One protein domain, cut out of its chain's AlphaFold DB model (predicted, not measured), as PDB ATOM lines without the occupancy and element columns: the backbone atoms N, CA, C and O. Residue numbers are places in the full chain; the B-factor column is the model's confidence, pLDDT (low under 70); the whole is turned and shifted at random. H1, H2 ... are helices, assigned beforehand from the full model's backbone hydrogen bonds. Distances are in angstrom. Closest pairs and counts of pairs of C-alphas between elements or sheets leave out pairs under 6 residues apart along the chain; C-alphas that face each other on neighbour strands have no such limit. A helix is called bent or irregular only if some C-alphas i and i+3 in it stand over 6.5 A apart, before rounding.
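This is residues 2 to 109 of the 209 residues of an uncharacterized protein of Virgibacillus halodenitrificans (UniProt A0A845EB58). A compact cluster of helices is built round H2, which has H1, H3 and H6 along its sides, the four running nearly along one axis. The short H4 and H5 make the turn between H3 and H6; H7 and H8 slant steeply past this group, away from H1. The printed part has 108 residues with eight named helices, H1 to H8, and no named strand: all helix. The radius of gyration of the C-alphas is 13.2 A and the spans are 40 by 31 by 19 A.

H1, residues 2 to 20, and H2, residues 24 to 39, form a helical hairpin, with closest C-alphas Leu 13 and Ile 34 at 6.1 A. H2 is irregular, C-alphas 26 and 29 being 8.2 A apart, with a kink of 40 degrees near residue 31. H2, the hub, and H3, residues 43 to 56, form a second helical hairpin, Ser 39 to Ala 46 at 5.0 A between C-alphas. H4, residues 58 to 61, is near H5, residues 65 to 68. Residues 28 to 32 of H2 touch H5, the closest C-alphas being Thr 32 and Tyr 68, 6.8 A. Residues 32 to 39 of H2 touch H6, residues 70 to 80, the same way at a shallow tilt of 21 degrees; the closest C-alphas are Gly 36 and Asn 75, 4.9 A. H7, residues 82 to 91, touches H6 at a steep tilt of 61 degrees, Glu 77 to Val 85 at 6.2 A between closest C-alphas. H8, residues 93 to 101, only just touches residues 51 to 54 of H3, with 3 pairs of C-alphas within 8 A, the closest Lys 51 and Ile 95, 6.9 A. H1 is apart from H6, H7 and H8, among others. Every O i to N i+4 pair is within hydrogen-bond range in H1, H3, H7 and H8, against 10 of 12 in H2 and 6 of 7 in H6; H4 and H5 are too short for one.

H1 spans 26.8 A from C-alpha 2 at (-24.761, 14.246, 23.835), H2 18.8 A, H3 20.1 A and H6 15.1 A. H8 ends at C-alpha 101, (1.847, -7.924, 4.145).

The farthest C-alphas, Lys 4 and Asn 104, are 40.6 A apart. The printed part has no cut, and the seven links are tight. Mean pLDDT of the printed part is 95.3; residues 2 to 4 are under 70.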
ATOM      1  N   ALA A   2     -25.592  15.083  24.723       57.22
ATOM      2  CA  ALA A   2     -24.761  14.246  23.835       57.22
ATOM      3  C   ALA A   2     -23.470  13.692  24.483       57.22
ATOM      4  O   ALA A   2     -23.232  12.494  24.426       57.22
ATOM      5  N   ARG A   3     -22.696  14.522  25.202       61.12
ATOM      6  CA  ARG A   3     -21.461  14.074  25.884       61.12
ATOM      7  C   ARG A   3     -21.674  12.973  26.934       61.12
ATOM      8  O   ARG A   3     -20.831  12.101  27.051       61.12
ATOM      9  N   LYS A   4     -22.798  12.991  27.661       62.22
ATOM     10  CA  LYS A   4     -23.112  11.980  28.689       62.22
ATOM     11  C   LYS A   4     -23.605  10.666  28.064       62.22
ATOM     12  O   LYS A   4     -23.294   9.592  28.556       62.22
ATOM     13  N   SER A   5     -24.321  10.757  26.940       76.50
ATOM     14  CA  SER A   5     -24.752   9.582  26.174       76.50
ATOM     15  C   SER A   5     -23.584   8.886  25.469       76.50
ATOM     16  O   SER A   5     -23.573   7.661  25.403       76.50
ATOM     17  N   ASN A   6     -22.591   9.636  24.975       83.19
ATOM     18  CA  ASN A   6     -21.416   9.042  24.334       83.19
ATOM     19  C   ASN A   6     -20.518   8.310  25.336       83.19
ATOM     20  O   ASN A   6     -20.087   7.209  25.024       83.19
ATOM     21  N   SER A   7     -20.325   8.841  26.550       87.12
ATOM     22  CA  SER A   7     -19.544   8.143  27.583       87.12
ATOM     23  C   SER A   7     -20.193   6.834  28.044       87.12
ATOM     24  O   SER A   7     -19.500   5.859  28.308       87.12
ATOM     25  N   GLU A   8     -21.528   6.782  28.130       92.75
ATOM     26  CA  GLU A   8     -22.250   5.549  28.479       92.75
ATOM     27  C   GLU A   8     -22.170   4.509  27.349       92.75
ATOM     28  O   GLU A   8     -21.941   3.330  27.608       92.75
ATOM     29  N   LYS A   9     -22.306   4.941  26.086       93.75
ATOM     30  CA  LYS A   9     -22.142   4.059  24.917       93.75
ATOM     31  C   LYS A   9     -20.725   3.509  24.806       93.75
ATOM     32  O   LYS A   9     -20.567   2.322  24.553       93.75
ATOM     33  N   GLU A  10     -19.721   4.361  24.990       95.69
ATOM     34  CA  GLU A  10     -18.314   3.965  24.973       95.69
ATOM     35  C   GLU A  10     -18.031   2.910  26.047       95.69
ATOM     36  O   GLU A  10     -17.479   1.864  25.728       95.69
ATOM     37  N   ALA A  11     -18.505   3.114  27.281       96.81
ATOM     38  CA  ALA A  11     -18.342   2.140  28.360       96.81
ATOM     39  C   ALA A  11     -18.960   0.769  28.025       96.81
ATOM     40  O   ALA A  11     -18.312  -0.255  28.223       96.81
ATOM     41  N   ILE A  12     -20.174   0.745  27.458       97.69
ATOM     42  CA  ILE A  12     -20.833  -0.502  27.026       97.69
ATOM     43  C   ILE A  12     -20.032  -1.199  25.919       97.69
ATOM     44  O   ILE A  12     -19.917  -2.425  25.912       97.69
ATOM     45  N   LEU A  13     -19.497  -0.435  24.962       98.12
ATOM     46  CA  LEU A  13     -18.697  -0.978  23.862       98.12
ATOM     47  C   LEU A  13     -17.374  -1.564  24.361       98.12
ATOM     48  O   LEU A  13     -17.011  -2.651  23.920       98.12
ATOM     49  N   ILE A  14     -16.705  -0.896  25.304       98.19
ATOM     50  CA  ILE A  14     -15.485  -1.399  25.953       98.19
ATOM     51  C   ILE A  14     -15.778  -2.701  26.696       98.19
ATOM     52  O   ILE A  14     -15.121  -3.704  26.438       98.19
ATOM     53  N   GLU A  15     -16.807  -2.718  27.548       98.19
ATOM     54  CA  GLU A  15     -17.205  -3.923  28.287       98.19
ATOM     55  C   GLU A  15     -17.537  -5.078  27.330       98.19
ATOM     56  O   GLU A  15     -17.102  -6.211  27.531       98.19
ATOM     57  N   SER A  16     -18.248  -4.786  26.237       98.31
ATOM     58  CA  SER A  16     -18.574  -5.785  25.215       98.31
ATOM     59  C   SER A  16     -17.326  -6.299  24.497       98.31
ATOM     60  O   SER A  16     -17.221  -7.497  24.245       98.31
ATOM     61  N   PHE A  17     -16.378  -5.421  24.162       98.44
ATOM     62  CA  PHE A  17     -15.114  -5.820  23.543       98.44
ATOM     63  C   PHE A  17     -14.322  -6.729  24.481       98.44
ATOM     64  O   PHE A  17     -13.896  -7.804  24.068       98.44
ATOM     65  N   ASP A  18     -14.186  -6.342  25.749       98.31
ATOM     66  CA  ASP A  18     -13.422  -7.089  26.747       98.31
ATOM     67  C   ASP A  18     -13.960  -8.501  26.987       98.31
ATOM     68  O   ASP A  18     -13.169  -9.410  27.223       98.31
ATOM     69  N   VAL A  19     -15.275  -8.709  26.873       98.06
ATOM     70  CA  VAL A  19     -15.891 -10.041  26.981       98.06
ATOM     71  C   VAL A  19     -15.675 -10.888  25.723       98.06
ATOM     72  O   VAL A  19     -15.524 -12.103  25.820       98.06
ATOM     73  N   LEU A  20     -15.689 -10.277  24.534       98.12
ATOM     74  CA  LEU A  20     -15.677 -11.012  23.262       98.12
ATOM     75  C   LEU A  20     -14.266 -11.277  22.720       98.12
ATOM     76  O   LEU A  20     -14.074 -12.230  21.964       98.12
ATOM     77  N   LYS A  21     -13.282 -10.445  23.081       96.56
ATOM     78  CA  LYS A  21     -11.947 -10.424  22.461       96.56
ATOM     79  C   LYS A  21     -11.109 -11.689  22.674       96.56
ATOM     80  O   LYS A  21     -10.119 -11.862  21.971       96.56
ATOM     81  N   ASP A  22     -11.488 -12.558  23.607       95.25
ATOM     82  CA  ASP A  22     -10.778 -13.816  23.874       95.25
ATOM     83  C   ASP A  22     -11.165 -14.939  22.889       95.25
ATOM     84  O   ASP A  22     -10.450 -15.933  22.776       95.25
ATOM     85  N   ASN A  23     -12.261 -14.776  22.137       96.25
ATOM     86  CA  ASN A  23     -12.697 -15.705  21.089       96.25
ATOM     87  C   ASN A  23     -12.964 -14.951  19.775       96.25
ATOM     88  O   ASN A  23     -14.098 -14.805  19.311       96.25
ATOM     89  N   ILE A  24     -11.883 -14.430  19.188       96.00
ATOM     90  CA  ILE A  24     -11.938 -13.595  17.980       96.00
ATOM     91  C   ILE A  24     -12.526 -14.353  16.785       96.00
ATOM     92  O   ILE A  24     -13.257 -13.760  15.996       96.00
ATOM     93  N   GLU A  25     -12.247 -15.649  16.657       95.38
ATOM     94  CA  GLU A  25     -12.749 -16.470  15.551       95.38
ATOM     95  C   GLU A  25     -14.283 -16.503  15.518       95.38
ATOM     96  O   GLU A  25     -14.898 -16.220  14.485       95.38
ATOM     97  N   GLU A  26     -14.909 -16.769  16.668       96.56
ATOM     98  CA  GLU A  26     -16.367 -16.829  16.792       96.56
ATOM     99  C   GLU A  26     -17.013 -15.437  16.752       96.56
ATOM    100  O   GLU A  26     -18.113 -15.259  16.222       96.56
ATOM    101  N   HIS A  27     -16.344 -14.428  17.317       96.88
ATOM    102  CA  HIS A  27     -16.938 -13.109  17.555       96.88
ATOM    103  C   HIS A  27     -16.421 -12.000  16.633       96.88
ATOM    104  O   HIS A  27     -16.812 -10.841  16.800       96.88
ATOM    105  N   GLY A  28     -15.612 -12.331  15.623       93.75
ATOM    106  CA  GLY A  28     -14.901 -11.369  14.778       93.75
ATOM    107  C   GLY A  28     -15.783 -10.260  14.206       93.75
ATOM    108  O   GLY A  28     -15.456  -9.088  14.349       93.75
ATOM    109  N   ASN A  29     -16.957 -10.603  13.663       94.38
ATOM    110  CA  ASN A  29     -17.896  -9.613  13.107       94.38
ATOM    111  C   ASN A  29     -18.413  -8.617  14.154       94.38
ATOM    112  O   ASN A  29     -18.661  -7.453  13.851       94.38
ATOM    113  N   LYS A  30     -18.632  -9.070  15.392       96.94
ATOM    114  CA  LYS A  30     -19.113  -8.193  16.464       96.94
ATOM    115  C   LYS A  30     -17.977  -7.330  17.002       96.94
ATOM    116  O   LYS A  30     -18.204  -6.162  17.295       96.94
ATOM    117  N   ILE A  31     -16.770  -7.883  17.082       97.69
ATOM    118  CA  ILE A  31     -15.562  -7.156  17.476       97.69
ATOM    119  C   ILE A  31     -15.265  -6.022  16.485       97.69
ATOM    120  O   ILE A  31     -15.042  -4.889  16.902       97.69
ATOM    121  N   THR A  32     -15.332  -6.283  15.178       95.94
ATOM    122  CA  THR A  32     -15.058  -5.268  14.145       95.94
ATOM    123  C   THR A  32     -16.145  -4.187  14.095       95.94
ATOM    124  O   THR A  32     -15.831  -3.011  13.914       95.94
ATOM    125  N   ASP A  33     -17.410  -4.552  14.344       96.62
ATOM    126  CA  ASP A  33     -18.532  -3.620  14.554       96.62
ATOM    127  C   ASP A  33     -18.308  -2.729  15.792       96.62
ATOM    128  O   ASP A  33     -18.573  -1.525  15.755       96.62
ATOM    129  N   ILE A  34     -17.778  -3.289  16.887       98.19
ATOM    130  CA  ILE A  34     -17.413  -2.510  18.078       98.19
ATOM    131  C   ILE A  34     -16.305  -1.510  17.747       98.19
ATOM    132  O   ILE A  34     -16.485  -0.331  18.039       98.19
ATOM    133  N   ILE A  35     -15.219  -1.936  17.094       98.38
ATOM    134  CA  ILE A  35     -14.115  -1.043  16.694       98.38
ATOM    135  C   ILE A  35     -14.645   0.119  15.842       98.38
ATOM    136  O   ILE A  35     -14.382   1.281  16.150       98.38
ATOM    137  N   GLY A  36     -15.472  -0.175  14.833       97.12
ATOM    138  CA  GLY A  36     -16.100   0.851  13.997       97.12
ATOM    139  C   GLY A  36     -16.937   1.846  14.806       97.12
ATOM    140  O   GLY A  36     -16.817   3.058  14.631       97.12
ATOM    141  N   LYS A  37     -17.747   1.367  15.756       97.44
ATOM    142  CA  LYS A  37     -18.558   2.235  16.631       97.44
ATOM    143  C   LYS A  37     -17.721   3.057  17.604       97.44
ATOM    144  O   LYS A  37     -18.060   4.215  17.842       97.44
ATOM    145  N   VAL A  38     -16.659   2.475  18.163       98.06
ATOM    146  CA  VAL A  38     -15.734   3.178  19.059       98.06
ATOM    147  C   VAL A  38     -14.978   4.251  18.282       98.06
ATOM    148  O   VAL A  38     -14.844   5.346  18.809       98.06
ATOM    149  N   SER A  39     -14.611   4.024  17.014       97.75
ATOM    150  CA  SER A  39     -13.876   5.014  16.205       97.75
ATOM    151  C   SER A  39     -14.602   6.360  16.086       97.75
ATOM    152  O   SER A  39     -13.980   7.416  16.163       97.75
ATOM    153  N   ALA A  40     -15.937   6.340  16.012       96.00
ATOM    154  CA  ALA A  40     -16.771   7.542  15.958       96.00
ATOM    155  C   ALA A  40     -16.834   8.323  17.290       96.00
ATOM    156  O   ALA A  40     -17.340   9.447  17.323       96.00
ATOM    157  N   ILE A  41     -16.386   7.722  18.396       96.06
ATOM    158  CA  ILE A  41     -16.428   8.296  19.749       96.06
ATOM    159  C   ILE A  41     -15.013   8.627  20.241       96.06
ATOM    160  O   ILE A  41     -14.782   9.730  20.738       96.06
ATOM    161  N   ASN A  42     -14.094   7.672  20.102       97.12
ATOM    162  CA  ASN A  42     -12.722   7.690  20.584       97.12
ATOM    163  C   ASN A  42     -11.831   6.901  19.609       97.12
ATOM    164  O   ASN A  42     -11.761   5.671  19.658       97.12
ATOM    165  N   LEU A  43     -11.185   7.623  18.692       97.19
ATOM    166  CA  LEU A  43     -10.401   7.019  17.620       97.19
ATOM    167  C   LEU A  43      -9.170   6.275  18.145       97.19
ATOM    168  O   LEU A  43      -8.948   5.135  17.747       97.19
ATOM    169  N   ASP A  44      -8.427   6.878  19.069       97.88
ATOM    170  CA  ASP A  44      -7.208   6.287  19.630       97.88
ATOM    171  C   ASP A  44      -7.507   4.926  20.268       97.88
ATOM    172  O   ASP A  44      -6.819   3.938  20.019       97.88
ATOM    173  N   LEU A  45      -8.604   4.834  21.026       98.31
ATOM    174  CA  LEU A  45      -9.033   3.570  21.617       98.31
ATOM    175  C   LEU A  45      -9.445   2.536  20.561       98.31
ATOM    176  O   LEU A  45      -9.132   1.355  20.711       98.31
ATOM    177  N   ALA A  46     -10.140   2.951  19.499       98.50
ATOM    178  CA  ALA A  46     -10.504   2.049  18.408       98.50
ATOM    179  C   ALA A  46      -9.263   1.482  17.705       98.50
ATOM    180  O   ALA A  46      -9.230   0.293  17.387       98.50
ATOM    181  N   VAL A  47      -8.231   2.310  17.514       98.62
ATOM    182  CA  VAL A  47      -6.939   1.896  16.957       98.62
ATOM    183  C   VAL A  47      -6.257   0.879  17.876       98.62
ATOM    184  O   VAL A  47      -5.842  -0.175  17.401       98.62
ATOM    185  N   GLU A  48      -6.224   1.106  19.191       98.62
ATOM    186  CA  GLU A  48      -5.659   0.141  20.148       98.62
ATOM    187  C   GLU A  48      -6.432  -1.191  20.177       98.62
ATOM    188  O   GLU A  48      -5.837  -2.272  20.184       98.62
ATOM    189  N   MET A  49      -7.767  -1.141  20.117       98.62
ATOM    190  CA  MET A  49      -8.604  -2.339  19.982       98.62
ATOM    191  C   MET A  49      -8.309  -3.091  18.681       98.62
ATOM    192  O   MET A  49      -8.251  -4.322  18.672       98.62
ATOM    193  N   TRP A  50      -8.100  -2.369  17.580       98.56
ATOM    194  CA  TRP A  50      -7.759  -2.981  16.303       98.56
ATOM    195  C   TRP A  50      -6.385  -3.647  16.345       98.56
ATOM    196  O   TRP A  50      -6.274  -4.817  15.974       98.56
ATOM    197  N   LYS A  51      -5.367  -2.978  16.895       98.50
ATOM    198  CA  LYS A  51      -4.034  -3.565  17.109       98.50
ATOM    199  C   LYS A  51      -4.108  -4.858  17.913       98.50
ATOM    200  O   LYS A  51      -3.482  -5.847  17.527       98.50
ATOM    201  N   TYR A  52      -4.919  -4.892  18.974       98.19
ATOM    202  CA  TYR A  52      -5.157  -6.120  19.737       98.19
ATOM    203  C   TYR A  52      -5.686  -7.250  18.843       98.19
ATOM    204  O   TYR A  52      -5.172  -8.369  18.893       98.19
ATOM    205  N   VAL A  53      -6.689  -6.973  18.003       97.88
ATOM    206  CA  VAL A  53      -7.243  -7.973  17.079       97.88
ATOM    207  C   VAL A  53      -6.178  -8.469  16.106       97.88
ATOM    208  O   VAL A  53      -6.006  -9.678  15.968       97.88
ATOM    209  N   LEU A  54      -5.415  -7.567  15.485       97.56
ATOM    210  CA  LEU A  54      -4.383  -7.927  14.507       97.56
ATOM    211  C   LEU A  54      -3.279  -8.809  15.113       97.56
ATOM    212  O   LEU A  54      -2.812  -9.755  14.472       97.56
ATOM    213  N   GLN A  55      -2.897  -8.550  16.364       96.50
ATOM    214  CA  GLN A  55      -1.891  -9.336  17.083       96.50
ATOM    215  C   GLN A  55      -2.385 -10.743  17.451       96.50
ATOM    216  O   GLN A  55      -1.599 -11.692  17.424       96.50
ATOM    217  N   ASN A  56      -3.674 -10.896  17.764       96.69
ATOM    218  CA  ASN A  56      -4.241 -12.154  18.266       96.69
ATOM    219  C   ASN A  56      -4.952 -12.993  17.186       96.69
ATOM    220  O   ASN A  56      -5.200 -14.176  17.402       96.69
ATOM    221  N   ALA A  57      -5.233 -12.423  16.011       94.69
ATOM    222  CA  ALA A  57      -5.930 -13.083  14.904       94.69
ATOM    223  C   ALA A  57      -5.006 -13.471  13.734       94.69
ATOM    224  O   ALA A  57      -5.474 -13.670  12.618       94.69
ATOM    225  N   ASN A  58      -3.690 -13.577  13.945       92.88
ATOM    226  CA  ASN A  58      -2.712 -13.702  12.853       92.88
ATOM    227  C   ASN A  58      -2.961 -14.895  11.904       92.88
ATOM    228  O   ASN A  58      -2.761 -14.767  10.698       92.88
ATOM    229  N   SER A  59      -3.385 -16.053  12.426       94.44
ATOM    230  CA  SER A  59      -3.761 -17.205  11.590       94.44
ATOM    231  C   SER A  59      -5.027 -16.928  10.785       94.44
ATOM    232  O   SER A  59      -5.036 -17.162   9.584       94.44
ATOM    233  N   LEU A  60      -6.047 -16.360  11.431       96.00
ATOM    234  CA  LEU A  60      -7.312 -16.000  10.794       96.00
ATOM    235  C   LEU A  60      -7.097 -14.964   9.691       96.00
ATOM    236  O   LEU A  60      -7.713 -15.063   8.646       96.00
ATOM    237  N   ILE A  61      -6.177 -14.016   9.870       97.00
ATOM    238  CA  ILE A  61      -5.888 -12.976   8.873       97.00
ATOM    239  C   ILE A  61      -5.328 -13.555   7.566       97.00
ATOM    240  O   ILE A  61      -5.524 -12.989   6.496       97.00
ATOM    241  N   LYS A  62      -4.643 -14.697   7.637       96.62
ATOM    242  CA  LYS A  62      -4.088 -15.377   6.458       96.62
ATOM    243  C   LYS A  62      -5.123 -16.212   5.699       96.62
ATOM    244  O   LYS A  62      -4.783 -16.720   4.637       96.62
ATOM    245  N   GLU A  63      -6.319 -16.406   6.254       93.69
ATOM    246  CA  GLU A  63      -7.363 -17.289   5.705       93.69
ATOM    247  C   GLU A  63      -8.699 -16.555   5.463       93.69
ATOM    248  O   GLU A  63      -9.391 -16.829   4.488       93.69
ATOM    249  N   ASP A  64      -9.048 -15.604   6.329       90.88
ATOM    250  CA  ASP A  64     -10.216 -14.712   6.285       90.88
ATOM    251  C   ASP A  64      -9.788 -13.293   6.717       90.88
ATOM    252  O   ASP A  64     -10.193 -12.741   7.747       90.88
ATOM    253  N   GLY A  65      -8.860 -12.730   5.947       93.69
ATOM    254  CA  GLY A  65      -8.171 -11.481   6.234       93.69
ATOM    255  C   GLY A  65      -9.049 -10.246   6.176       93.69
ATOM    256  O   GLY A  65      -8.896  -9.362   7.028       93.69
ATOM    257  N   TYR A  66     -10.008 -10.203   5.244       95.06
ATOM    258  CA  TYR A  66     -10.872  -9.040   5.046       95.06
ATOM    259  C   TYR A  66     -11.547  -8.640   6.349       95.06
ATOM    260  O   TYR A  66     -11.449  -7.488   6.756       95.06
ATOM    261  N   ARG A  67     -12.154  -9.590   7.069       95.12
ATOM    262  CA  ARG A  67     -12.916  -9.307   8.292       95.12
ATOM    263  C   ARG A  67     -12.140  -8.461   9.302       95.12
ATOM    264  O   ARG A  67     -12.712  -7.542   9.885       95.12
ATOM    265  N   TYR A  68     -10.863  -8.771   9.508       97.19
ATOM    266  CA  TYR A  68     -10.024  -8.160  10.544       97.19
ATOM    267  C   TYR A  68      -9.156  -7.008  10.022       97.19
ATOM    268  O   TYR A  68      -8.575  -6.282  10.827       97.19
ATOM    269  N   THR A  69      -9.059  -6.840   8.701       97.38
ATOM    270  CA  THR A  69      -8.255  -5.798   8.048       97.38
ATOM    271  C   THR A  69      -9.155  -4.853   7.246       97.38
ATOM    272  O   THR A  69      -9.641  -3.870   7.804       97.38
ATOM    273  N   GLY A  70      -9.447  -5.168   5.981       95.88
ATOM    274  CA  GLY A  70     -10.283  -4.372   5.076       95.88
ATOM    275  C   GLY A  70     -11.667  -4.022   5.627       95.88
ATOM    276  O   GLY A  70     -12.121  -2.895   5.496       95.88
ATOM    277  N   GLY A  71     -12.311  -4.946   6.333       95.62
ATOM    278  CA  GLY A  71     -13.599  -4.732   6.986       95.62
ATOM    279  C   GLY A  71     -13.529  -3.742   8.151       95.62
ATOM    280  O   GLY A  71     -14.477  -2.991   8.368       95.62
ATOM    281  N   VAL A  72     -12.409  -3.687   8.884       97.81
ATOM    282  CA  VAL A  72     -12.203  -2.653   9.914       97.81
ATOM    283  C   VAL A  72     -11.938  -1.301   9.261       97.81
ATOM    284  O   VAL A  72     -12.533  -0.313   9.687       97.81
ATOM    285  N   ILE A  73     -11.122  -1.270   8.199       97.94
ATOM    286  CA  ILE A  73     -10.899  -0.076   7.371       97.94
ATOM    287  C   ILE A  73     -12.240   0.499   6.900       97.94
ATOM    288  O   ILE A  73     -12.551   1.641   7.231       97.94
ATOM    289  N   TYR A  74     -13.065  -0.319   6.243       96.00
ATOM    290  CA  TYR A  74     -14.388   0.062   5.748       96.00
ATOM    291  C   TYR A  74     -15.294   0.605   6.866       96.00
ATOM    292  O   TYR A  74     -15.939   1.644   6.727       96.00
ATOM    293  N   ASN A  75     -15.315  -0.057   8.028       95.94
ATOM    294  CA  ASN A  75     -16.135   0.383   9.156       95.94
ATOM    295  C   ASN A  75     -15.713   1.756   9.707       95.94
ATOM    296  O   ASN A  75     -16.575   2.510  10.166       95.94
ATOM    297  N   ILE A  76     -14.412   2.065   9.714       97.31
ATOM    298  CA  ILE A  76     -13.889   3.372  10.142       97.31
ATOM    299  C   ILE A  76     -14.159   4.424   9.058       97.31
ATOM    300  O   ILE A  76     -14.640   5.514   9.378       97.31
ATOM    301  N   GLU A  77     -13.923   4.086   7.788       95.75
ATOM    302  CA  GLU A  77     -14.224   4.925   6.620       95.75
ATOM    303  C   GLU A  77     -15.680   5.404   6.640       95.75
ATOM    304  O   GLU A  77     -15.927   6.608   6.582       95.75
ATOM    305  N   GLU A  78     -16.649   4.502   6.829       95.69
ATOM    306  CA  GLU A  78     -18.075   4.860   6.866       95.69
ATOM    307  C   GLU A  78     -18.430   5.898   7.947       95.69
ATOM    308  O   GLU A  78     -19.514   6.488   7.921       95.69
ATOM    309  N   LYS A  79     -17.584   6.055   8.969       95.25
ATOM    310  CA  LYS A  79     -17.849   6.912  10.131       95.25
ATOM    311  C   LYS A  79     -17.040   8.200  10.099       95.25
ATOM    312  O   LYS A  79     -17.548   9.224  10.552       95.25
ATOM    313  N   LEU A  80     -15.805   8.142   9.606       96.25
ATOM    314  CA  LEU A  80     -14.826   9.227   9.701       96.25
ATOM    315  C   LEU A  80     -14.262   9.683   8.345       96.25
ATOM    316  O   LEU A  80     -13.608  10.723   8.298       96.25
ATOM    317  N   GLY A  81     -14.530   8.945   7.265       96.88
ATOM    318  CA  GLY A  81     -14.026   9.199   5.915       96.88
ATOM    319  C   GLY A  81     -12.624   8.634   5.651       96.88
ATOM    320  O   GLY A  81     -11.863   8.330   6.575       96.88
ATOM    321  N   ASN A  82     -12.273   8.532   4.366       96.88
ATOM    322  CA  ASN A  82     -11.021   7.925   3.899       96.88
ATOM    323  C   ASN A  82      -9.764   8.635   4.388       96.88
ATOM    324  O   ASN A  82      -8.811   7.977   4.797       96.88
ATOM    325  N   GLU A  83      -9.778   9.967   4.444       97.12
ATOM    326  CA  GLU A  83      -8.634  10.747   4.923       97.12
ATOM    327  C   GLU A  83      -8.227  10.335   6.348       97.12
ATOM    328  O   GLU A  83      -7.043  10.252   6.678       97.12
ATOM    329  N   LYS A  84      -9.197  10.022   7.221       97.75
ATOM    330  CA  LYS A  84      -8.900   9.570   8.586       97.75
ATOM    331  C   LYS A  84      -8.308   8.173   8.620       97.75
ATOM    332  O   LYS A  84      -7.377   7.954   9.388       97.75
ATOM    333  N   VAL A  85      -8.782   7.260   7.777       98.06
ATOM    334  CA  VAL A  85      -8.176   5.929   7.644       98.06
ATOM    335  C   VAL A  85      -6.740   6.038   7.138       98.06
ATOM    336  O   VAL A  85      -5.846   5.432   7.723       98.06
ATOM    337  N   VAL A  86      -6.497   6.842   6.101       98.31
ATOM    338  CA  VAL A  86      -5.153   7.048   5.546       98.31
ATOM    339  C   VAL A  86      -4.198   7.602   6.607       98.31
ATOM    340  O   VAL A  86      -3.091   7.086   6.745       98.31
ATOM    341  N   ASN A  87      -4.641   8.558   7.430       98.19
ATOM    342  CA  ASN A  87      -3.845   9.063   8.555       98.19
ATOM    343  C   ASN A  87      -3.526   7.975   9.598       98.19
ATOM    344  O   ASN A  87      -2.384   7.874  10.035       98.19
ATOM    345  N   ILE A  88      -4.492   7.118   9.958       98.38
ATOM    346  CA  ILE A  88      -4.238   5.989  10.874       98.38
ATOM    347  C   ILE A  88      -3.166   5.069  10.296       98.38
ATOM    348  O   ILE A  88      -2.232   4.698  11.001       98.38
ATOM    349  N   LEU A  89      -3.285   4.702   9.019       98.44
ATOM    350  CA  LEU A  89      -2.329   3.811   8.360       98.44
ATOM    351  C   LEU A  89      -0.936   4.448   8.288       98.44
ATOM    352  O   LEU A  89       0.049   3.785   8.586       98.44
ATOM    353  N   LYS A  90      -0.855   5.746   7.988       98.00
ATOM    354  CA  LYS A  90       0.397   6.512   7.979       98.00
ATOM    355  C   LYS A  90       1.110   6.534   9.335       98.00
ATOM    356  O   LYS A  90       2.333   6.576   9.381       98.00
ATOM    357  N   GLU A  91       0.355   6.550  10.429       98.00
ATOM    358  CA  GLU A  91       0.895   6.674  11.789       98.00
ATOM    359  C   GLU A  91       1.154   5.320  12.476       98.00
ATOM    360  O   GLU A  91       1.706   5.294  13.576       98.00
ATOM    361  N   ASN A  92       0.748   4.201  11.865       98.19
ATOM    362  CA  ASN A  92       0.774   2.876  12.488       98.19
ATOM    363  C   ASN A  92       1.289   1.810  11.506       98.19
ATOM    364  O   ASN A  92       0.510   1.020  10.957       98.19
ATOM    365  N   ASP A  93       2.611   1.768  11.316       97.75
ATOM    366  CA  ASP A  93       3.301   0.826  10.422       97.75
ATOM    367  C   ASP A  93       2.902  -0.635  10.681       97.75
ATOM    368  O   ASP A  93       2.717  -1.411   9.745       97.75
ATOM    369  N   GLU A  94       2.689  -1.018  11.941       97.06
ATOM    370  CA  GLU A  94       2.284  -2.373  12.309       97.06
ATOM    371  C   GLU A  94       0.904  -2.759  11.758       97.06
ATOM    372  O   GLU A  94       0.664  -3.925  11.442       97.06
ATOM    373  N   ILE A  95      -0.012  -1.794  11.612       98.38
ATOM    374  CA  ILE A  95      -1.325  -2.033  11.005       98.38
ATOM    375  C   ILE A  95      -1.140  -2.233   9.501       98.38
ATOM    376  O   ILE A  95      -1.671  -3.192   8.940       98.38
ATOM    377  N   VAL A  96      -0.337  -1.380   8.860       98.44
ATOM    378  CA  VAL A  96      -0.022  -1.468   7.427       98.44
ATOM    379  C   VAL A  96       0.629  -2.814   7.095       98.44
ATOM    380  O   VAL A  96       0.187  -3.517   6.182       98.44
ATOM    381  N   GLU A  97       1.626  -3.239   7.870       98.19
ATOM    382  CA  GLU A  97       2.294  -4.529   7.684       98.19
ATOM    383  C   GLU A  97       1.311  -5.703   7.717       98.19
ATOM    384  O   GLU A  97       1.404  -6.615   6.892       98.19
ATOM    385  N   VAL A  98       0.337  -5.684   8.629       98.00
ATOM    386  CA  VAL A  98      -0.648  -6.764   8.729       98.00
ATOM    387  C   VAL A  98      -1.670  -6.687   7.591       98.00
ATOM    388  O   VAL A  98      -1.918  -7.700   6.929       98.00
ATOM    389  N   CYS A  99      -2.225  -5.504   7.316       98.06
ATOM    390  CA  CYS A  99      -3.242  -5.303   6.280       98.06
ATOM    391  C   CYS A  99      -2.742  -5.667   4.876       98.06
ATOM    392  O   CYS A  99      -3.477  -6.297   4.117       98.06
ATOM    393  N   PHE A 100      -1.499  -5.319   4.534       98.19
ATOM    394  CA  PHE A 100      -0.977  -5.489   3.172       98.19
ATOM    395  C   PHE A 100       0.055  -6.612   3.050       98.19
ATOM    396  O   PHE A 100       0.183  -7.220   1.986       98.19
ATOM    397  N   GLY A 101       0.781  -6.920   4.128       97.44
ATOM    398  CA  GLY A 101       1.847  -7.924   4.145       97.44
ATOM    399  C   GLY A 101       1.421  -9.316   4.623       97.44
ATOM    400  O   GLY A 101       2.135 -10.283   4.341       97.44
ATOM    401  N   LEU A 102       0.283  -9.438   5.320       97.25
ATOM    402  CA  LEU A 102      -0.183 -10.710   5.894       97.25
ATOM    403  C   LEU A 102      -1.596 -11.130   5.481       97.25
ATOM    404  O   LEU A 102      -1.827 -12.336   5.401       97.25
ATOM    405  N   SER A 103      -2.511 -10.189   5.230       97.69
ATOM    406  CA  SER A 103      -3.896 -10.499   4.838       97.69
ATOM    407  C   SER A 103      -3.965 -11.289   3.527       97.69
ATOM    408  O   SER A 103      -3.251 -10.947   2.580       97.69
ATOM    409  N   ASN A 104      -4.815 -12.319   3.438       96.81
ATOM    410  CA  ASN A 104      -5.107 -12.956   2.145       96.81
ATOM    411  C   ASN A 104      -6.046 -12.115   1.274       96.81
ATOM    412  O   ASN A 104      -5.872 -12.049   0.059       96.81
ATOM    413  N   ASP A 105      -6.992 -11.419   1.896       95.62
ATOM    414  CA  ASP A 105      -7.917 -10.523   1.210       95.62
ATOM    415  C   ASP A 105      -7.545  -9.071   1.534       95.62
ATOM    416  O   ASP A 105      -7.696  -8.594   2.666       95.62
ATOM    417  N   ILE A 106      -6.936  -8.402   0.556       95.50
ATOM    418  CA  ILE A 106      -6.347  -7.073   0.711       95.50
ATOM    419  C   ILE A 106      -7.316  -6.035   0.160       95.50
ATOM    420  O   ILE A 106      -7.670  -6.063  -1.016       95.50
ATOM    421  N   TYR A 107      -7.643  -5.042   0.983       94.12
ATOM    422  CA  TYR A 107      -8.451  -3.901   0.568       94.12
ATOM    423  C   TYR A 107      -7.604  -2.870  -0.193       94.12
ATOM    424  O   TYR A 107      -7.151  -1.880   0.370       94.12
ATOM    425  N   TYR A 108      -7.336  -3.122  -1.475       90.19
ATOM    426  CA  TYR A 108      -6.445  -2.290  -2.298       90.19
ATOM    427  C   TYR A 108      -7.021  -0.906  -2.643       90.19
ATOM    428  O   TYR A 108      -6.243  -0.018  -2.977       90.19
ATOM    429  N   PHE A 109      -8.335  -0.679  -2.511       92.50
ATOM    430  CA  PHE A 109      -8.949   0.641  -2.733       92.50
ATOM    431  C   PHE A 109      -8.306   1.746  -1.888       92.50
ATOM    432  O   PHE A 109      -8.109   2.858  -2.369       92.50
TER     433      PHE A 109